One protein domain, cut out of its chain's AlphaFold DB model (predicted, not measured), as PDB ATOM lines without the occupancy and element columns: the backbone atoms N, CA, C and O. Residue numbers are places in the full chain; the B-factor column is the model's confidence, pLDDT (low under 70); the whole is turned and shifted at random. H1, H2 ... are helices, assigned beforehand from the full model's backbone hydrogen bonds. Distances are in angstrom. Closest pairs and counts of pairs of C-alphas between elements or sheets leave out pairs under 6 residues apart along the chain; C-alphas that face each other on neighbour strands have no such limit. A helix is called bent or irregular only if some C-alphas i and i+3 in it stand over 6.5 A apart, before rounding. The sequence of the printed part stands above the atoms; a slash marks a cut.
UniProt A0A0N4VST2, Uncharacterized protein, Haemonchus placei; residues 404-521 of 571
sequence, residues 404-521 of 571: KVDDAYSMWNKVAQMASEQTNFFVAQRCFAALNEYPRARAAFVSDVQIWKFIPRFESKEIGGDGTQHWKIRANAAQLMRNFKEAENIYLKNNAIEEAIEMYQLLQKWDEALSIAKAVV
ATOM      1  N   LYS A 404      17.355   8.210  22.385       63.12
ATOM      2  CA  LYS A 404      16.085   8.864  22.038       63.12
ATOM      3  C   LYS A 404      16.133  10.323  22.496       63.12
ATOM      4  O   LYS A 404      15.652  10.649  23.575       63.12
ATOM      5  N   VAL A 405      16.763  11.173  21.693       63.69
ATOM      6  CA  VAL A 405      16.792  12.625  21.894       63.69
ATOM      7  C   VAL A 405      15.449  13.203  21.444       63.69
ATOM      8  O   VAL A 405      14.978  12.881  20.352       63.69
ATOM      9  N   ASP A 406      14.846  14.073  22.257       58.66
ATOM     10  CA  ASP A 406      13.533  14.675  21.971       58.66
ATOM     11  C   ASP A 406      13.516  15.483  20.647       58.66
ATOM     12  O   ASP A 406      12.494  15.521  19.965       58.66
ATOM     13  N   ASP A 407      14.672  16.014  20.212       64.19
ATOM     14  CA  ASP A 407      14.874  16.777  18.962       64.19
ATOM     15  C   ASP A 407      15.694  16.030  17.878       64.19
ATOM     16  O   ASP A 407      16.346  16.640  17.018       64.19
ATOM     17  N   ALA A 408      15.654  14.693  17.868       71.31
ATOM     18  CA  ALA A 408      16.451  13.872  16.946       71.31
ATOM     19  C   ALA A 408      16.155  14.119  15.449       71.31
ATOM     20  O   ALA A 408      17.007  13.847  14.604       71.31
ATOM     21  N   TYR A 409      14.981  14.654  15.090       79.62
ATOM     22  CA  TYR A 409      14.592  14.882  13.689       79.62
ATOM     23  C   TYR A 409      15.586  15.782  12.934       79.62
ATOM     24  O   TYR A 409      15.967  15.494  11.799       79.62
ATOM     25  N   SER A 410      16.040  16.866  13.571       78.62
ATOM     26  CA  SER A 410      16.990  17.807  12.960       78.62
ATOM     27  C   SER A 410      18.364  17.164  12.729       78.62
ATOM     28  O   SER A 410      18.972  17.348  11.671       78.62
ATOM     29  N   MET A 411      18.812  16.352  13.689       79.56
ATOM     30  CA  MET A 411      20.080  15.628  13.656       79.56
ATOM     31  C   MET A 411      20.064  14.532  12.587       79.56
ATOM     32  O   MET A 411      20.956  14.501  11.740       79.56
ATOM     33  N   TRP A 412      19.011  13.708  12.548       83.94
ATOM     34  CA  TRP A 412      18.810  12.691  11.513       83.94
ATOM     35  C   TRP A 412      18.781  13.293  10.107       83.94
ATOM     36  O   TRP A 412      19.365  12.723   9.189       83.94
ATOM     37  N   ASN A 413      18.160  14.462   9.927       85.06
ATOM     38  CA  ASN A 413      18.135  15.143   8.633       85.06
ATOM     39  C   ASN A 413      19.527  15.651   8.217       85.06
ATOM     40  O   ASN A 413      19.907  15.521   7.055       85.06
ATOM     41  N   LYS A 414      20.323  16.164   9.165       83.25
ATOM     42  CA  LYS A 414      21.703  16.597   8.901       83.25
ATOM     43  C   LYS A 414      22.603  15.417   8.514       83.25
ATOM     44  O   LYS A 414      23.321  15.508   7.521       83.25
ATOM     45  N   VAL A 415      22.512  14.295   9.236       85.56
ATOM     46  CA  VAL A 415      23.242  13.057   8.895       85.56
ATOM     47  C   VAL A 415      22.784  12.520   7.540       85.56
ATOM     48  O   VAL A 415      23.624  12.163   6.721       85.56
ATOM     49  N   ALA A 416      21.477  12.522   7.253       85.44
ATOM     50  CA  ALA A 416      20.944  12.088   5.962       85.44
ATOM     51  C   ALA A 416      21.482  12.936   4.801       85.44
ATOM     52  O   ALA A 416      21.852  12.393   3.758       85.44
ATOM     53  N   GLN A 417      21.559  14.256   4.981       84.00
ATOM     54  CA  GLN A 417      22.119  15.161   3.984       84.00
ATOM     55  C   GLN A 417      23.609  14.873   3.747       84.00
ATOM     56  O   GLN A 417      24.008  14.657   2.605       84.00
ATOM     57  N   MET A 418      24.412  14.776   4.811       84.12
ATOM     58  CA  MET A 418      25.848  14.485   4.694       84.12
ATOM     59  C   MET A 418      26.113  13.085   4.116       84.12
ATOM     60  O   MET A 418      27.007  12.923   3.290       84.12
ATOM     61  N   ALA A 419      25.293  12.086   4.459       85.38
ATOM     62  CA  ALA A 419      25.347  10.746   3.867       85.38
ATOM     63  C   ALA A 419      25.076  10.760   2.365       85.38
ATOM     64  O   ALA A 419      25.736  10.056   1.601       85.38
ATOM     65  N   SER A 420      24.130  11.593   1.940       83.44
ATOM     66  CA  SER A 420      23.776  11.753   0.532       83.44
ATOM     67  C   SER A 420      24.885  12.454  -0.254       83.44
ATOM     68  O   SER A 420      25.197  12.038  -1.368       83.44
ATOM     69  N   GLU A 421      25.521  13.469   0.339       82.69
ATOM     70  CA  GLU A 421      26.673  14.181  -0.236       82.69
ATOM     71  C   GLU A 421      27.911  13.277  -0.349       82.69
ATOM     72  O   GLU A 421      28.597  13.296  -1.370       82.69
ATOM     73  N   GLN A 422      28.165  12.430   0.653       78.75
ATOM     74  CA  GLN A 422      29.269  11.462   0.653       78.75
ATOM     75  C   GLN A 422      28.965  10.179  -0.140       78.75
ATOM     76  O   GLN A 422      29.786   9.265  -0.172       78.75
ATOM     77  N   THR A 423      27.798  10.078  -0.789       77.75
ATOM     78  CA  THR A 423      27.329   8.879  -1.516       77.75
ATOM     79  C   THR A 423      27.255   7.600  -0.668       77.75
ATOM     80  O   THR A 423      27.241   6.492  -1.198       77.75
ATOM     81  N   ASN A 424      27.142   7.735   0.657       81.12
ATOM     82  CA  ASN A 424      26.908   6.624   1.574       81.12
ATOM     83  C   ASN A 424      25.397   6.352   1.687       81.12
ATOM     84  O   ASN A 424      24.724   6.747   2.645       81.12
ATOM     85  N   PHE A 425      24.845   5.694   0.666       82.00
ATOM     86  CA  PHE A 425      23.404   5.439   0.568       82.00
ATOM     87  C   PHE A 425      22.881   4.481   1.639       82.00
ATOM     88  O   PHE A 425      21.715   4.590   2.019       82.00
ATOM     89  N   PHE A 426      23.731   3.596   2.163       83.75
ATOM     90  CA  PHE A 426      23.371   2.670   3.231       83.75
ATOM     91  C   PHE A 426      22.976   3.408   4.516       83.75
ATOM     92  O   PHE A 426      21.894   3.187   5.070       83.75
ATOM     93  N   VAL A 427      23.814   4.350   4.961       85.44
ATOM     94  CA  VAL A 427      23.489   5.186   6.125       85.44
ATOM     95  C   VAL A 427      22.342   6.139   5.797       85.44
ATOM     96  O   VAL A 427      21.441   6.311   6.617       85.44
ATOM     97  N   ALA A 428      22.304   6.699   4.583       85.44
ATOM     98  CA  ALA A 428      21.215   7.579   4.160       85.44
ATOM     99  C   ALA A 428      19.845   6.875   4.223       85.44
ATOM    100  O   ALA A 428      18.888   7.442   4.746       85.44
ATOM    101  N   GLN A 429      19.746   5.619   3.766       86.50
ATOM    102  CA  GLN A 429      18.525   4.814   3.856       86.50
ATOM    103  C   GLN A 429      18.055   4.668   5.305       86.50
ATOM    104  O   GLN A 429      16.867   4.852   5.576       86.50
ATOM    105  N   ARG A 430      18.976   4.352   6.226       84.56
ATOM    106  CA  ARG A 430      18.672   4.239   7.660       84.56
ATOM    107  C   ARG A 430      18.138   5.558   8.215       84.56
ATOM    108  O   ARG A 430      17.087   5.564   8.851       84.56
ATOM    109  N   CYS A 431      18.790   6.674   7.887       85.69
ATOM    110  CA  CYS A 431      18.368   8.000   8.338       85.69
ATOM    111  C   CYS A 431      16.982   8.384   7.792       85.69
ATOM    112  O   CYS A 431      16.127   8.842   8.547       85.69
ATOM    113  N   PHE A 432      16.704   8.158   6.502       85.69
ATOM    114  CA  PHE A 432      15.380   8.439   5.927       85.69
ATOM    115  C   PHE A 432      14.284   7.532   6.489       85.69
ATOM    116  O   PHE A 432      13.142   7.974   6.617       85.69
ATOM    117  N   ALA A 433      14.612   6.287   6.845       85.62
ATOM    118  CA  ALA A 433      13.682   5.401   7.537       85.62
ATOM    119  C   ALA A 433      13.350   5.933   8.941       85.62
ATOM    120  O   ALA A 433      12.173   5.995   9.291       85.62
ATOM    121  N   ALA A 434      14.351   6.401   9.695       83.75
ATOM    122  CA  ALA A 434      14.151   7.031  11.004       83.75
ATOM    123  C   ALA A 434      13.307   8.322  10.918       83.75
ATOM    124  O   ALA A 434      12.465   8.575  11.778       83.75
ATOM    125  N   LEU A 435      13.461   9.101   9.841       84.62
ATOM    126  CA  LEU A 435      12.659  10.300   9.554       84.62
ATOM    127  C   LEU A 435      11.238  10.001   9.038       84.62
ATOM    128  O   LEU A 435      10.461  10.932   8.830       84.62
ATOM    129  N   ASN A 436      10.881   8.729   8.816       83.81
ATOM    130  CA  ASN A 436       9.645   8.294   8.149       83.81
ATOM    131  C   ASN A 436       9.489   8.790   6.692       83.81
ATOM    132  O   ASN A 436       8.382   8.827   6.149       83.81
ATOM    133  N   GLU A 437      10.586   9.119   6.006       84.12
ATOM    134  CA  GLU A 437      10.595   9.497   4.588       84.12
ATOM    135  C   GLU A 437      10.741   8.261   3.676       84.12
ATOM    136  O   GLU A 437      11.726   8.088   2.951       84.12
ATOM    137  N   TYR A 438       9.727   7.388   3.673       81.81
ATOM    138  CA  TYR A 438       9.745   6.112   2.935       81.81
ATOM    139  C   TYR A 438      10.109   6.212   1.436       81.81
ATOM    140  O   TYR A 438      10.879   5.369   0.966       81.81
ATOM    141  N   PRO A 439       9.629   7.208   0.653       76.88
ATOM    142  CA  PRO A 439       9.991   7.315  -0.763       76.88
ATOM    143  C   PRO A 439      11.488   7.561  -0.983       76.88
ATOM    144  O   PRO A 439      12.084   6.989  -1.895       76.88
ATOM    145  N   ARG A 440      12.114   8.370  -0.120       79.12
ATOM    146  CA  ARG A 440      13.554   8.664  -0.172       79.12
ATOM    147  C   ARG A 440      14.390   7.498   0.327       79.12
ATOM    148  O   ARG A 440      15.377   7.163  -0.317       79.12
ATOM    149  N   ALA A 441      13.949   6.823   1.388       79.62
ATOM    150  CA  ALA A 441      14.581   5.592   1.853       79.62
ATOM    151  C   ALA A 441      14.593   4.517   0.751       79.62
ATOM    152  O   ALA A 441      15.614   3.872   0.518       79.62
ATOM    153  N   ARG A 442      13.489   4.368   0.006       78.56
ATOM    154  CA  ARG A 442      13.414   3.448  -1.139       78.56
ATOM    155  C   ARG A 442      14.349   3.864  -2.279       78.56
ATOM    156  O   ARG A 442      14.995   3.001  -2.862       78.56
ATOM    157  N   ALA A 443      14.429   5.154  -2.603       74.44
ATOM    158  CA  ALA A 443      15.342   5.653  -3.633       74.44
ATOM    159  C   ALA A 443      16.824   5.453  -3.253       74.44
ATOM    160  O   ALA A 443      17.622   5.034  -4.094       74.44
ATOM    161  N   ALA A 444      17.176   5.677  -1.981       74.44
ATOM    162  CA  ALA A 444      18.501   5.377  -1.440       74.44
ATOM    163  C   ALA A 444      18.819   3.880  -1.553       74.44
ATOM    164  O   ALA A 444      19.852   3.521  -2.107       74.44
ATOM    165  N   PHE A 445      17.887   3.009  -1.148       76.19
ATOM    166  CA  PHE A 445      18.033   1.556  -1.268       76.19
ATOM    167  C   PHE A 445      18.236   1.095  -2.718       76.19
ATOM    168  O   PHE A 445      19.105   0.279  -3.003       76.19
ATOM    169  N   VAL A 446      17.456   1.626  -3.667       74.88
ATOM    170  CA  VAL A 446      17.628   1.298  -5.094       74.88
ATOM    171  C   VAL A 446      19.012   1.723  -5.589       74.88
ATOM    172  O   VAL A 446      19.619   0.999  -6.378       74.88
ATOM    173  N   SER A 447      19.523   2.860  -5.116       69.19
ATOM    174  CA  SER A 447      20.860   3.356  -5.465       69.19
ATOM    175  C   SER A 447      21.969   2.492  -4.865       69.19
ATOM    176  O   SER A 447      22.916   2.155  -5.571       69.19
ATOM    177  N   ASP A 448      21.808   2.055  -3.617       68.69
ATOM    178  CA  ASP A 448      22.718   1.134  -2.928       68.69
ATOM    179  C   ASP A 448      22.794  -0.232  -3.636       68.69
ATOM    180  O   ASP A 448      23.864  -0.720  -4.001       68.69
ATOM    181  N   VAL A 449      21.637  -0.804  -3.988       69.00
ATOM    182  CA  VAL A 449      21.561  -2.046  -4.776       69.00
ATOM    183  C   VAL A 449      22.173  -1.872  -6.170       69.00
ATOM    184  O   VAL A 449      22.760  -2.811  -6.714       69.00
ATOM    185  N   GLN A 450      22.037  -0.692  -6.785       67.88
ATOM    186  CA  GLN A 450      22.700  -0.395  -8.054       67.88
ATOM    187  C   GLN A 450      24.224  -0.364  -7.896       67.88
ATOM    188  O   GLN A 450      24.896  -0.994  -8.709       67.88
ATOM    189  N   ILE A 451      24.764   0.269  -6.848       66.12
ATOM    190  CA  ILE A 451      26.203   0.238  -6.523       66.12
ATOM    191  C   ILE A 451      26.704  -1.197  -6.450       66.12
ATOM    192  O   ILE A 451      27.602  -1.567  -7.209       66.12
ATOM    193  N   TRP A 452      26.055  -2.037  -5.644       61.91
ATOM    194  CA  TRP A 452      26.458  -3.432  -5.475       61.91
ATOM    195  C   TRP A 452      26.453  -4.233  -6.788       61.91
ATOM    196  O   TRP A 452      27.344  -5.042  -7.038       61.91
ATOM    197  N   LYS A 453      25.498  -3.966  -7.688       65.88
ATOM    198  CA  LYS A 453      25.450  -4.598  -9.019       65.88
ATOM    199  C   LYS A 453      26.541  -4.117  -9.976       65.88
ATOM    200  O   LYS A 453      26.886  -4.849 -10.905       65.88
ATOM    201  N   PHE A 454      27.033  -2.892  -9.814       63.31
ATOM    202  CA  PHE A 454      28.014  -2.301 -10.721       63.31
ATOM    203  C   PHE A 454      29.464  -2.549 -10.288       63.31
ATOM    204  O   PHE A 454      30.307  -2.678 -11.175       63.31
ATOM    205  N   ILE A 455      29.753  -2.695  -8.988       60.62
ATOM    206  CA  ILE A 455      31.104  -2.969  -8.451       60.62
ATOM    207  C   ILE A 455      31.847  -4.093  -9.214       60.62
ATOM    208  O   ILE A 455      32.952  -3.832  -9.696       60.62
ATOM    209  N   PRO A 456      31.252  -5.280  -9.483       56.22
ATOM    210  CA  PRO A 456      31.953  -6.362 -10.185       56.22
ATOM    211  C   PRO A 456      32.359  -6.022 -11.629       56.22
ATOM    212  O   PRO A 456      33.285  -6.616 -12.171       56.22
ATOM    213  N   ARG A 457      31.659  -5.079 -12.278       55.44
ATOM    214  CA  ARG A 457      31.971  -4.618 -13.644       55.44
ATOM    215  C   ARG A 457      33.044  -3.526 -13.671       55.44
ATOM    216  O   ARG A 457      33.630  -3.298 -14.725       55.44
ATOM    217  N   PHE A 458      33.292  -2.853 -12.547       52.28
ATOM    218  CA  PHE A 458      34.311  -1.805 -12.432       52.28
ATOM    219  C   PHE A 458      35.676  -2.354 -12.004       52.28
ATOM    220  O   PHE A 458      36.696  -1.875 -12.495       52.28
ATOM    221  N   GLU A 459      35.717  -3.424 -11.204       49.81
ATOM    222  CA  GLU A 459      36.962  -4.174 -10.955       49.81
ATOM    223  C   GLU A 459      37.507  -4.840 -12.238       49.81
ATOM    224  O   GLU A 459      38.712  -5.069 -12.377       49.81
ATOM    225  N   SER A 460      36.649  -5.091 -13.238       47.81
ATOM    226  CA  SER A 460      37.063  -5.577 -14.555       47.81
ATOM    227  C   SER A 460      37.587  -4.452 -15.469       47.81
ATOM    228  O   SER A 460      36.873  -3.898 -16.297       47.81
ATOM    229  N   LYS A 461      38.892  -4.190 -15.354       50.50
ATOM    230  CA  LYS A 461      39.843  -3.724 -16.391       50.50
ATOM    231  C   LYS A 461      39.695  -2.366 -17.107       50.50
ATOM    232  O   LYS A 461      40.717  -1.944 -17.638       50.50
ATOM    233  N   GLU A 462      38.562  -1.660 -17.144       53.34
ATOM    234  CA  GLU A 462      38.482  -0.419 -17.961       53.34
ATOM    235  C   GLU A 462      38.550   0.903 -17.183       53.34
ATOM    236  O   GLU A 462      39.071   1.883 -17.712       53.34
ATOM    237  N   ILE A 463      38.080   0.973 -15.935       52.56
ATOM    238  CA  ILE A 463      38.088   2.217 -15.146       52.56
ATOM    239  C   ILE A 463      38.219   1.831 -13.670       52.56
ATOM    240  O   ILE A 463      37.229   1.474 -13.040       52.56
ATOM    241  N   GLY A 464      39.434   1.864 -13.119       50.19
ATOM    242  CA  GLY A 464      39.656   1.596 -11.695       50.19
ATOM    243  C   GLY A 464      38.896   2.606 -10.832       50.19
ATOM    244  O   GLY A 464      39.233   3.789 -10.827       50.19
ATOM    245  N   GLY A 465      37.852   2.155 -10.133       55.88
ATOM    246  CA  GLY A 465      37.036   3.000  -9.264       55.88
ATOM    247  C   GLY A 465      35.987   2.218  -8.468       55.88
ATOM    248  O   GLY A 465      35.560   1.144  -8.874       55.88
ATOM    249  N   ASP A 466      35.547   2.804  -7.354       58.56
ATOM    250  CA  ASP A 466      34.688   2.226  -6.299       58.56
ATOM    251  C   ASP A 466      33.197   2.043  -6.692       58.56
ATOM    252  O   ASP A 466      32.299   2.027  -5.857       58.56
ATOM    253  N   GLY A 467      32.866   2.012  -7.990       62.03
ATOM    254  CA  GLY A 467      31.481   1.955  -8.496       62.03
ATOM    255  C   GLY A 467      30.624   3.216  -8.247       62.03
ATOM    256  O   GLY A 467      29.732   3.516  -9.042       62.03
ATOM    257  N   THR A 468      30.938   4.019  -7.226       64.25
ATOM    258  CA  THR A 468      30.240   5.256  -6.816       64.25
ATOM    259  C   THR A 468      30.274   6.370  -7.866       64.25
ATOM    260  O   THR A 468      29.386   7.221  -7.916       64.25
ATOM    261  N   GLN A 469      31.261   6.358  -8.768       68.38
ATOM    262  CA  GLN A 469      31.387   7.357  -9.838       68.38
ATOM    263  C   GLN A 469      30.476   7.109 -11.045       68.38
ATOM    264  O   GLN A 469      30.439   7.932 -11.966       68.38
ATOM    265  N   HIS A 470      29.737   5.999 -11.068       73.12
ATOM    266  CA  HIS A 470      28.837   5.704 -12.171       73.12
ATOM    267  C   HIS A 470      27.751   6.780 -12.300       73.12
ATOM    268  O   HIS A 470      27.161   7.245 -11.323       73.12
ATOM    269  N   TRP A 471      27.447   7.163 -13.537       75.69
ATOM    270  CA  TRP A 471      26.528   8.260 -13.822       75.69
ATOM    271  C   TRP A 471      25.105   8.018 -13.302       75.69
ATOM    272  O   TRP A 471      24.484   8.976 -12.854       75.69
ATOM    273  N   LYS A 472      24.603   6.769 -13.278       77.31
ATOM    274  CA  LYS A 472      23.287   6.462 -12.676       77.31
ATOM    275  C   LYS A 472      23.270   6.750 -11.180       77.31
ATOM    276  O   LYS A 472      22.314   7.331 -10.685       77.31
ATOM    277  N   ILE A 473      24.344   6.397 -10.478       75.88
ATOM    278  CA  ILE A 473      24.462   6.599  -9.031       75.88
ATOM    279  C   ILE A 473      24.556   8.093  -8.720       75.88
ATOM    280  O   ILE A 473      23.836   8.583  -7.855       75.88
ATOM    281  N   ARG A 474      25.342   8.847  -9.500       78.06
ATOM    282  CA  ARG A 474      25.407  10.316  -9.402       78.06
ATOM    283  C   ARG A 474      24.066  10.991  -9.699       78.06
ATOM    284  O   ARG A 474      23.678  11.915  -8.989       78.06
ATOM    285  N   ALA A 475      23.343  10.525 -10.716       77.94
ATOM    286  CA  ALA A 475      22.029  11.062 -11.049       77.94
ATOM    287  C   ALA A 475      20.991  10.757  -9.954       77.94
ATOM    288  O   ALA A 475      20.242  11.650  -9.563       77.94
ATOM    289  N   ASN A 476      20.999   9.546  -9.390       77.62
ATOM    290  CA  ASN A 476      20.123   9.193  -8.272       77.62
ATOM    291  C   ASN A 476      20.476   9.972  -6.992       77.62
ATOM    292  O   ASN A 476      19.576  10.396  -6.270       77.62
ATOM    293  N   ALA A 477      21.764  10.213  -6.721       77.38
ATOM    294  CA  ALA A 477      22.201  11.072  -5.617       77.38
ATOM    295  C   ALA A 477      21.618  12.486  -5.756       77.38
ATOM    296  O   ALA A 477      21.018  13.020  -4.821       77.38
ATOM    297  N   ALA A 478      21.717  13.065  -6.958       81.62
ATOM    298  CA  ALA A 478      21.161  14.378  -7.265       81.62
ATOM    299  C   ALA A 478      19.626  14.405  -7.139       81.62
ATOM    300  O   ALA A 478      19.073  15.355  -6.580       81.62
ATOM    301  N   GLN A 479      18.925  13.350  -7.575       81.69
ATOM    302  CA  GLN A 479      17.477  13.207  -7.358       81.69
ATOM    303  C   GLN A 479      17.117  13.199  -5.869       81.69
ATOM    304  O   GLN A 479      16.160  13.855  -5.450       81.69
ATOM    305  N   LEU A 480      17.895  12.486  -5.059       78.00
ATOM    306  CA  LEU A 480      17.663  12.346  -3.628       78.00
ATOM    307  C   LEU A 480      17.869  13.681  -2.879       78.00
ATOM    308  O   LEU A 480      17.048  14.055  -2.028       78.00
ATOM    309  N   MET A 481      18.856  14.469  -3.316       78.50
ATOM    310  CA  MET A 481      19.098  15.859  -2.895       78.50
ATOM    311  C   MET A 481      18.094  16.874  -3.476       78.50
ATOM    312  O   MET A 481      18.195  18.069  -3.209       78.50
ATOM    313  N   ARG A 482      17.092  16.420  -4.248       82.44
ATOM    314  CA  ARG A 482      16.103  17.249  -4.972       82.44
ATOM    315  C   ARG A 482      16.715  18.196  -6.015       82.44
ATOM    316  O   ARG A 482      16.048  19.133  -6.458       82.44
ATOM    317  N   ASN A 483      17.943  17.941  -6.465       84.56
ATOM    318  CA  ASN A 483      18.577  18.682  -7.552       84.56
ATOM    319  C   ASN A 483      18.273  18.039  -8.916       84.56
ATOM    320  O   ASN A 483      19.126  17.431  -9.565       84.56
ATOM    321  N   PHE A 484      17.024  18.171  -9.367       83.94
ATOM    322  CA  PHE A 484      16.548  17.518 -10.595       83.94
ATOM    323  C   PHE A 484      17.231  18.026 -11.872       83.94
ATOM    324  O   PHE A 484      17.436  17.254 -12.801       83.94
ATOM    325  N   LYS A 485      17.654  19.295 -11.901       86.44
ATOM    326  CA  LYS A 485      18.364  19.879 -13.053       86.44
ATOM    327  C   LYS A 485      19.759  19.287 -13.229       86.44
ATOM    328  O   LYS A 485      20.217  19.076 -14.349       86.44
ATOM    329  N   GLU A 486      20.456  19.035 -12.124       85.94
ATOM    330  CA  GLU A 486      21.753  18.365 -12.167       85.94
ATOM    331  C   GLU A 486      21.598  16.905 -12.596       85.94
ATOM    332  O   GLU A 486      22.330  16.455 -13.477       85.94
ATOM    333  N   ALA A 487      20.592  16.204 -12.063       84.19
ATOM    334  CA  ALA A 487      20.259  14.849 -12.493       84.19
ATOM    335  C   ALA A 487      19.958  14.788 -14.002       84.19
ATOM    336  O   ALA A 487      20.536  13.964 -14.707       84.19
ATOM    337  N   GLU A 488      19.129  15.700 -14.524       86.19
ATOM    338  CA  GLU A 488      18.841  15.830 -15.959       86.19
ATOM    339  C   GLU A 488      20.123  16.017 -16.775       86.19
ATOM    340  O   GLU A 488      20.358  15.278 -17.728       86.19
ATOM    341  N   ASN A 489      20.996  16.946 -16.375       87.75
ATOM    342  CA  ASN A 489      22.265  17.174 -17.066       87.75
ATOM    343  C   ASN A 489      23.152  15.918 -17.088       87.75
ATOM    344  O   ASN A 489      23.829  15.668 -18.087       87.75
ATOM    345  N   ILE A 490      23.171  15.130 -16.009       85.19
ATOM    346  CA  ILE A 490      23.931  13.873 -15.942       85.19
ATOM    347  C   ILE A 490      23.337  12.834 -16.901       85.19
ATOM    348  O   ILE A 490      24.091  12.192 -17.635       85.19
ATOM    349  N   TYR A 491      22.010  12.692 -16.942       86.19
ATOM    350  CA  TYR A 491      21.341  11.781 -17.873       86.19
ATOM    351  C   TYR A 491      21.562  12.188 -19.335       86.19
ATOM    352  O   TYR A 491      21.944  11.353 -20.156       86.19
ATOM    353  N   LEU A 492      21.426  13.477 -19.656       86.44
ATOM    354  CA  LEU A 492      21.635  14.000 -21.008       86.44
ATOM    355  C   LEU A 492      23.082  13.817 -21.487       86.44
ATOM    356  O   LEU A 492      23.295  13.388 -22.620       86.44
ATOM    357  N   LYS A 493      24.083  14.070 -20.629       86.38
ATOM    358  CA  LYS A 493      25.507  13.857 -20.965       86.38
ATOM    359  C   LYS A 493      25.826  12.406 -21.331       86.38
ATOM    360  O   LYS A 493      26.714  12.177 -22.144       86.38
ATOM    361  N   ASN A 494      25.110  11.447 -20.744       83.94
ATOM    362  CA  ASN A 494      25.300  10.016 -20.994       83.94
ATOM    363  C   ASN A 494      24.303   9.443 -22.014       83.94
ATOM    364  O   ASN A 494      24.223   8.227 -22.165       83.94
ATOM    365  N   ASN A 495      23.561  10.302 -22.724       82.25
ATOM    366  CA  ASN A 495      22.561   9.923 -23.728       82.25
ATOM    367  C   ASN A 495      21.405   9.049 -23.181       82.25
ATOM    368  O   ASN A 495      20.766   8.313 -23.929       82.25
ATOM    369  N   ALA A 496      21.125   9.144 -21.878       83.88
ATOM    370  CA  ALA A 496      20.084   8.408 -21.157       83.88
ATOM    371  C   ALA A 496      18.794   9.247 -21.062       83.88
ATOM    372  O   ALA A 496      18.401   9.728 -19.999       83.88
ATOM    373  N   ILE A 497      18.192   9.544 -22.216       83.00
ATOM    374  CA  ILE A 497      17.106  10.536 -22.310       83.00
ATOM    375  C   ILE A 497      15.762   9.964 -21.837       83.00
ATOM    376  O   ILE A 497      14.933  10.693 -21.294       83.00
ATOM    377  N   GLU A 498      15.556   8.660 -22.012       83.88
ATOM    378  CA  GLU A 498      14.354   7.963 -21.548       83.88
ATOM    379  C   GLU A 498      14.271   7.991 -20.019       83.88
ATOM    380  O   GLU A 498      13.233   8.360 -19.471       83.88
ATOM    381  N   GLU A 499      15.386   7.732 -19.330       82.31
ATOM    382  CA  GLU A 499      15.463   7.798 -17.869       82.31
ATOM    383  C   GLU A 499      15.246   9.224 -17.332       82.31
ATOM    384  O   GLU A 499      14.645   9.411 -16.270       82.31
ATOM    385  N   ALA A 500      15.672  10.252 -18.077       83.19
ATOM    386  CA  ALA A 500      15.390  11.645 -17.728       83.19
ATOM    387  C   ALA A 500      13.890  11.981 -17.831       83.19
ATOM    388  O   ALA A 500      13.348  12.684 -16.977       83.19
ATOM    389  N   ILE A 501      13.207  11.464 -18.858       84.06
ATOM    390  CA  ILE A 501      11.758  11.639 -19.032       84.06
ATOM    391  C   ILE A 501      11.002  10.883 -17.937       84.06
ATOM    392  O   ILE A 501      10.104  11.458 -17.320       84.06
ATOM    393  N   GLU A 502      11.378   9.633 -17.657       85.69
ATOM    394  CA  GLU A 502      10.771   8.811 -16.604       85.69
ATOM    395  C   GLU A 502      10.889   9.486 -15.229       85.69
ATOM    396  O   GLU A 502       9.902   9.576 -14.497       85.69
ATOM    397  N   MET A 503      12.052  10.065 -14.910       82.69
ATOM    398  CA  MET A 503      12.248  10.863 -13.695       82.69
ATOM    399  C   MET A 503      11.212  11.992 -13.576       82.69
ATOM    400  O   MET A 503      10.558  12.125 -12.541       82.69
ATOM    401  N   TYR A 504      11.033  12.811 -14.616       85.88
ATOM    402  CA  TYR A 504      10.078  13.924 -14.568       85.88
ATOM    403  C   TYR A 504       8.614  13.464 -14.560       85.88
ATOM    404  O   TYR A 504       7.774  14.123 -13.941       85.88
ATOM    405  N   GLN A 505       8.305  12.318 -15.172       85.56
ATOM    406  CA  GLN A 505       6.983  11.688 -15.090       85.56
ATOM    407  C   GLN A 505       6.668  11.213 -13.666       85.56
ATOM    408  O   GLN A 505       5.581  11.491 -13.160       85.56
ATOM    409  N   LEU A 506       7.627  10.571 -12.990       82.12
ATOM    410  CA  LEU A 506       7.496  10.157 -11.587       82.12
ATOM    411  C   LEU A 506       7.294  11.359 -10.649       82.12
ATOM    412  O   LEU A 506       6.567  11.256  -9.662       82.12
ATOM    413  N   LEU A 507       7.881  12.512 -10.982       82.94
ATOM    414  CA  LEU A 507       7.710  13.780 -10.259       82.94
ATOM    415  C   LEU A 507       6.438  14.555 -10.653       82.94
ATOM    416  O   LEU A 507       6.215  15.644 -10.127       82.94
ATOM    417  N   GLN A 508       5.623  14.028 -11.577       84.69
ATOM    418  CA  GLN A 508       4.433  14.681 -12.149       84.69
ATOM    419  C   GLN A 508       4.707  16.045 -12.811       84.69
ATOM    420  O   GLN A 508       3.812  16.881 -12.949       84.69
ATOM    421  N   LYS A 509       5.941  16.275 -13.268       85.69
ATOM    422  CA  LYS A 509       6.355  17.501 -13.955       85.69
ATOM    423  C   LYS A 509       6.312  17.326 -15.470       85.69
ATOM    424  O   LYS A 509       7.331  17.188 -16.146       85.69
ATOM    425  N   TRP A 510       5.098  17.337 -16.009       83.56
ATOM    426  CA  TRP A 510       4.839  17.047 -17.421       83.56
ATOM    427  C   TRP A 510       5.440  18.074 -18.388       83.56
ATOM    428  O   TRP A 510       5.881  17.689 -19.468       83.56
ATOM    429  N   ASP A 511       5.508  19.352 -18.008       86.88
ATOM    430  CA  ASP A 511       6.051  20.413 -18.869       86.88
ATOM    431  C   ASP A 511       7.557  20.244 -19.124       86.88
ATOM    432  O   ASP A 511       8.018  20.347 -20.265       86.88
ATOM    433  N   GLU A 512       8.316  19.920 -18.070       84.50
ATOM    434  CA  GLU A 512       9.757  19.645 -18.133       84.50
ATOM    435  C   GLU A 512      10.013  18.358 -18.940       84.50
ATOM    436  O   GLU A 512      10.789  18.386 -19.899       84.50
ATOM    437  N   ALA A 513       9.259  17.280 -18.683       85.00
ATOM    438  CA  ALA A 513       9.324  16.044 -19.472       85.00
ATOM    439  C   ALA A 513       9.039  16.273 -20.973       85.00
ATOM    440  O   ALA A 513       9.749  15.765 -21.844       85.00
ATOM    441  N   LEU A 514       8.013  17.069 -21.292       84.56
ATOM    442  CA  LEU A 514       7.623  17.383 -22.667       84.56
ATOM    443  C   LEU A 514       8.677  18.246 -23.370       84.56
ATOM    444  O   LEU A 514       8.893  18.097 -24.573       84.56
ATOM    445  N   SER A 515       9.325  19.160 -22.643       85.06
ATOM    446  CA  SER A 515      10.390  20.009 -23.182       85.06
ATOM    447  C   SER A 515      11.592  19.185 -23.656       85.06
ATOM    448  O   SER A 515      12.066  19.386 -24.777       85.06
ATOM    449  N   ILE A 516      11.991  18.185 -22.865       83.38
ATOM    450  CA  ILE A 516      13.077  17.255 -23.186       83.38
ATOM    451  C   ILE A 516      12.667  16.374 -24.363       83.38
ATOM    452  O   ILE A 516      13.386  16.296 -25.358       83.38
ATOM    453  N   ALA A 517      11.462  15.799 -24.321       81.19
ATOM    454  CA  ALA A 517      10.936  14.987 -25.417       81.19
ATOM    455  C   ALA A 517      10.884  15.769 -26.747       81.19
ATOM    456  O   ALA A 517      11.285  15.259 -27.794       81.19
ATOM    457  N   LYS A 518      10.462  17.042 -26.722       81.75
ATOM    458  CA  LYS A 518      10.466  17.926 -27.901       81.75
ATOM    459  C   LYS A 518      11.879  18.226 -28.405       81.75
ATOM    460  O   LYS A 518      12.072  18.311 -29.619       81.75
ATOM    461  N   ALA A 519      12.848  18.402 -27.509       78.00
ATOM    462  CA  ALA A 519      14.242  18.625 -27.884       78.00
ATOM    463  C   ALA A 519      14.824  17.415 -28.636       78.00
ATOM    464  O   ALA A 519      15.490  17.603 -29.652       78.00
ATOM    465  N   VAL A 520      14.484  16.194 -28.209       74.88
ATOM    466  CA  VAL A 520      14.862  14.943 -28.893       74.88
ATOM    467  C   VAL A 520      14.207  14.818 -30.266       74.88
ATOM    468  O   VAL A 520      14.867  14.510 -31.255       74.88
ATOM    469  N   VAL A 521      12.903  15.084 -30.371       73.25
ATOM    470  CA  VAL A 521      12.199  14.982 -31.661       73.25
ATOM    471  C   VAL A 521      12.798  15.945 -32.694       73.25
ATOM    472  O   VAL A 521      13.009  15.558 -33.843       73.25
TER     473      VAL A 521
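What this domain is: This is residues 404 to 521 of the 571 residues of an uncharacterized protein of Haemonchus placei (UniProt A0A0N4VST2). Seven helices zigzag as a flat slab of successive hairpins, each folding back on the one before, from H1 at one end of the slab to H7 at the other. The longest helix, H3, runs out from the slab at its far end into the long link of residues 459 to 470, whose C-alphas lie 11 to 26 A from the mean of all C-alphas, while H4 lies near the middle. The printed part has 118 residues, with helices H1 to H7 in order along the chain and no named strand; the class is all helix. It is only just compact, close to loose, with a radius of gyration of the C-alphas of 15.8 A, and spans 54 by 41 by 17 A.

Where its parts are: H1 is residues 408 to 421, 20.0 A from first to last C-alpha, beginning at C-alpha 408 at (16.451, 13.872, 16.946). H2 is residues 425 to 434, 14.0 A long. H3 is residues 438 to 458, 30.0 A long, ending at C-alpha 458 at (34.311, -1.805, -12.432). H3 is only just irregular: C-alphas 453 and 456 are 6.8 A apart. H4 is residues 471 to 480, 14.1 A; H5 is residues 484 to 493, 14.2 A; H6 is residues 497 to 506, 14.4 A. H7 is residues 510 to 521, 16.2 A, ending at C-alpha 521 at (12.199, 14.982, -31.661).

How they stand to each other: H1 and H2 form a helical hairpin and touch, at a shallow tilt of 20 degrees, opposite ways; their closest C-alphas, of Ala 416 and Ala 428, are 4.9 A apart. H2 and H3 form the next hairpin, at 14 degrees, closest at the C-alphas of Gln 429 and Ala 441, 4.5 A. H3 and H4 form a hairpin, at 14 degrees, closest at the C-alphas of Ser 447 and Ile 473, 6.0 A. H4 is the hub, touching H1, H3 and H5. H1 and H4 touch only at their ends, and only just, with 3 pairs of C-alphas within 8 A; H1 does so with residues 420 to 421 alone, and the closest C-alphas, of Ser 420 and Ala 477, are 6.4 A apart. In the hairpin of H4 and H5 the closest C-alphas, of Ala 475 and Ala 487, are 4.4 A apart. H5 and H6 form a hairpin, closest at the C-alphas of Glu 488 and Ala 500, 5.7 A. H6 and H7 form the last, closest at the C-alphas of Ile 501 and Ala 513, 5.1 A. Among the pairs that stay apart are H1 and H3, H3 and H5, and H5 and H7. Every O i to N i+4 pair is within hydrogen-bond range in H1, H2, H4, H5, H6 and H7; in H3, 15 of 17 are.

The domain as a whole: The C-alphas of Lys 404 and Val 521, the two farthest apart, are 54.2 A apart. The printed part has no cut. The link from H3 to H4, residues 459 to 470, is long; the other five are tight. The mean pLDDT of the printed part is 77.0, with residues 404 to 407 and 447 to 469 under 70.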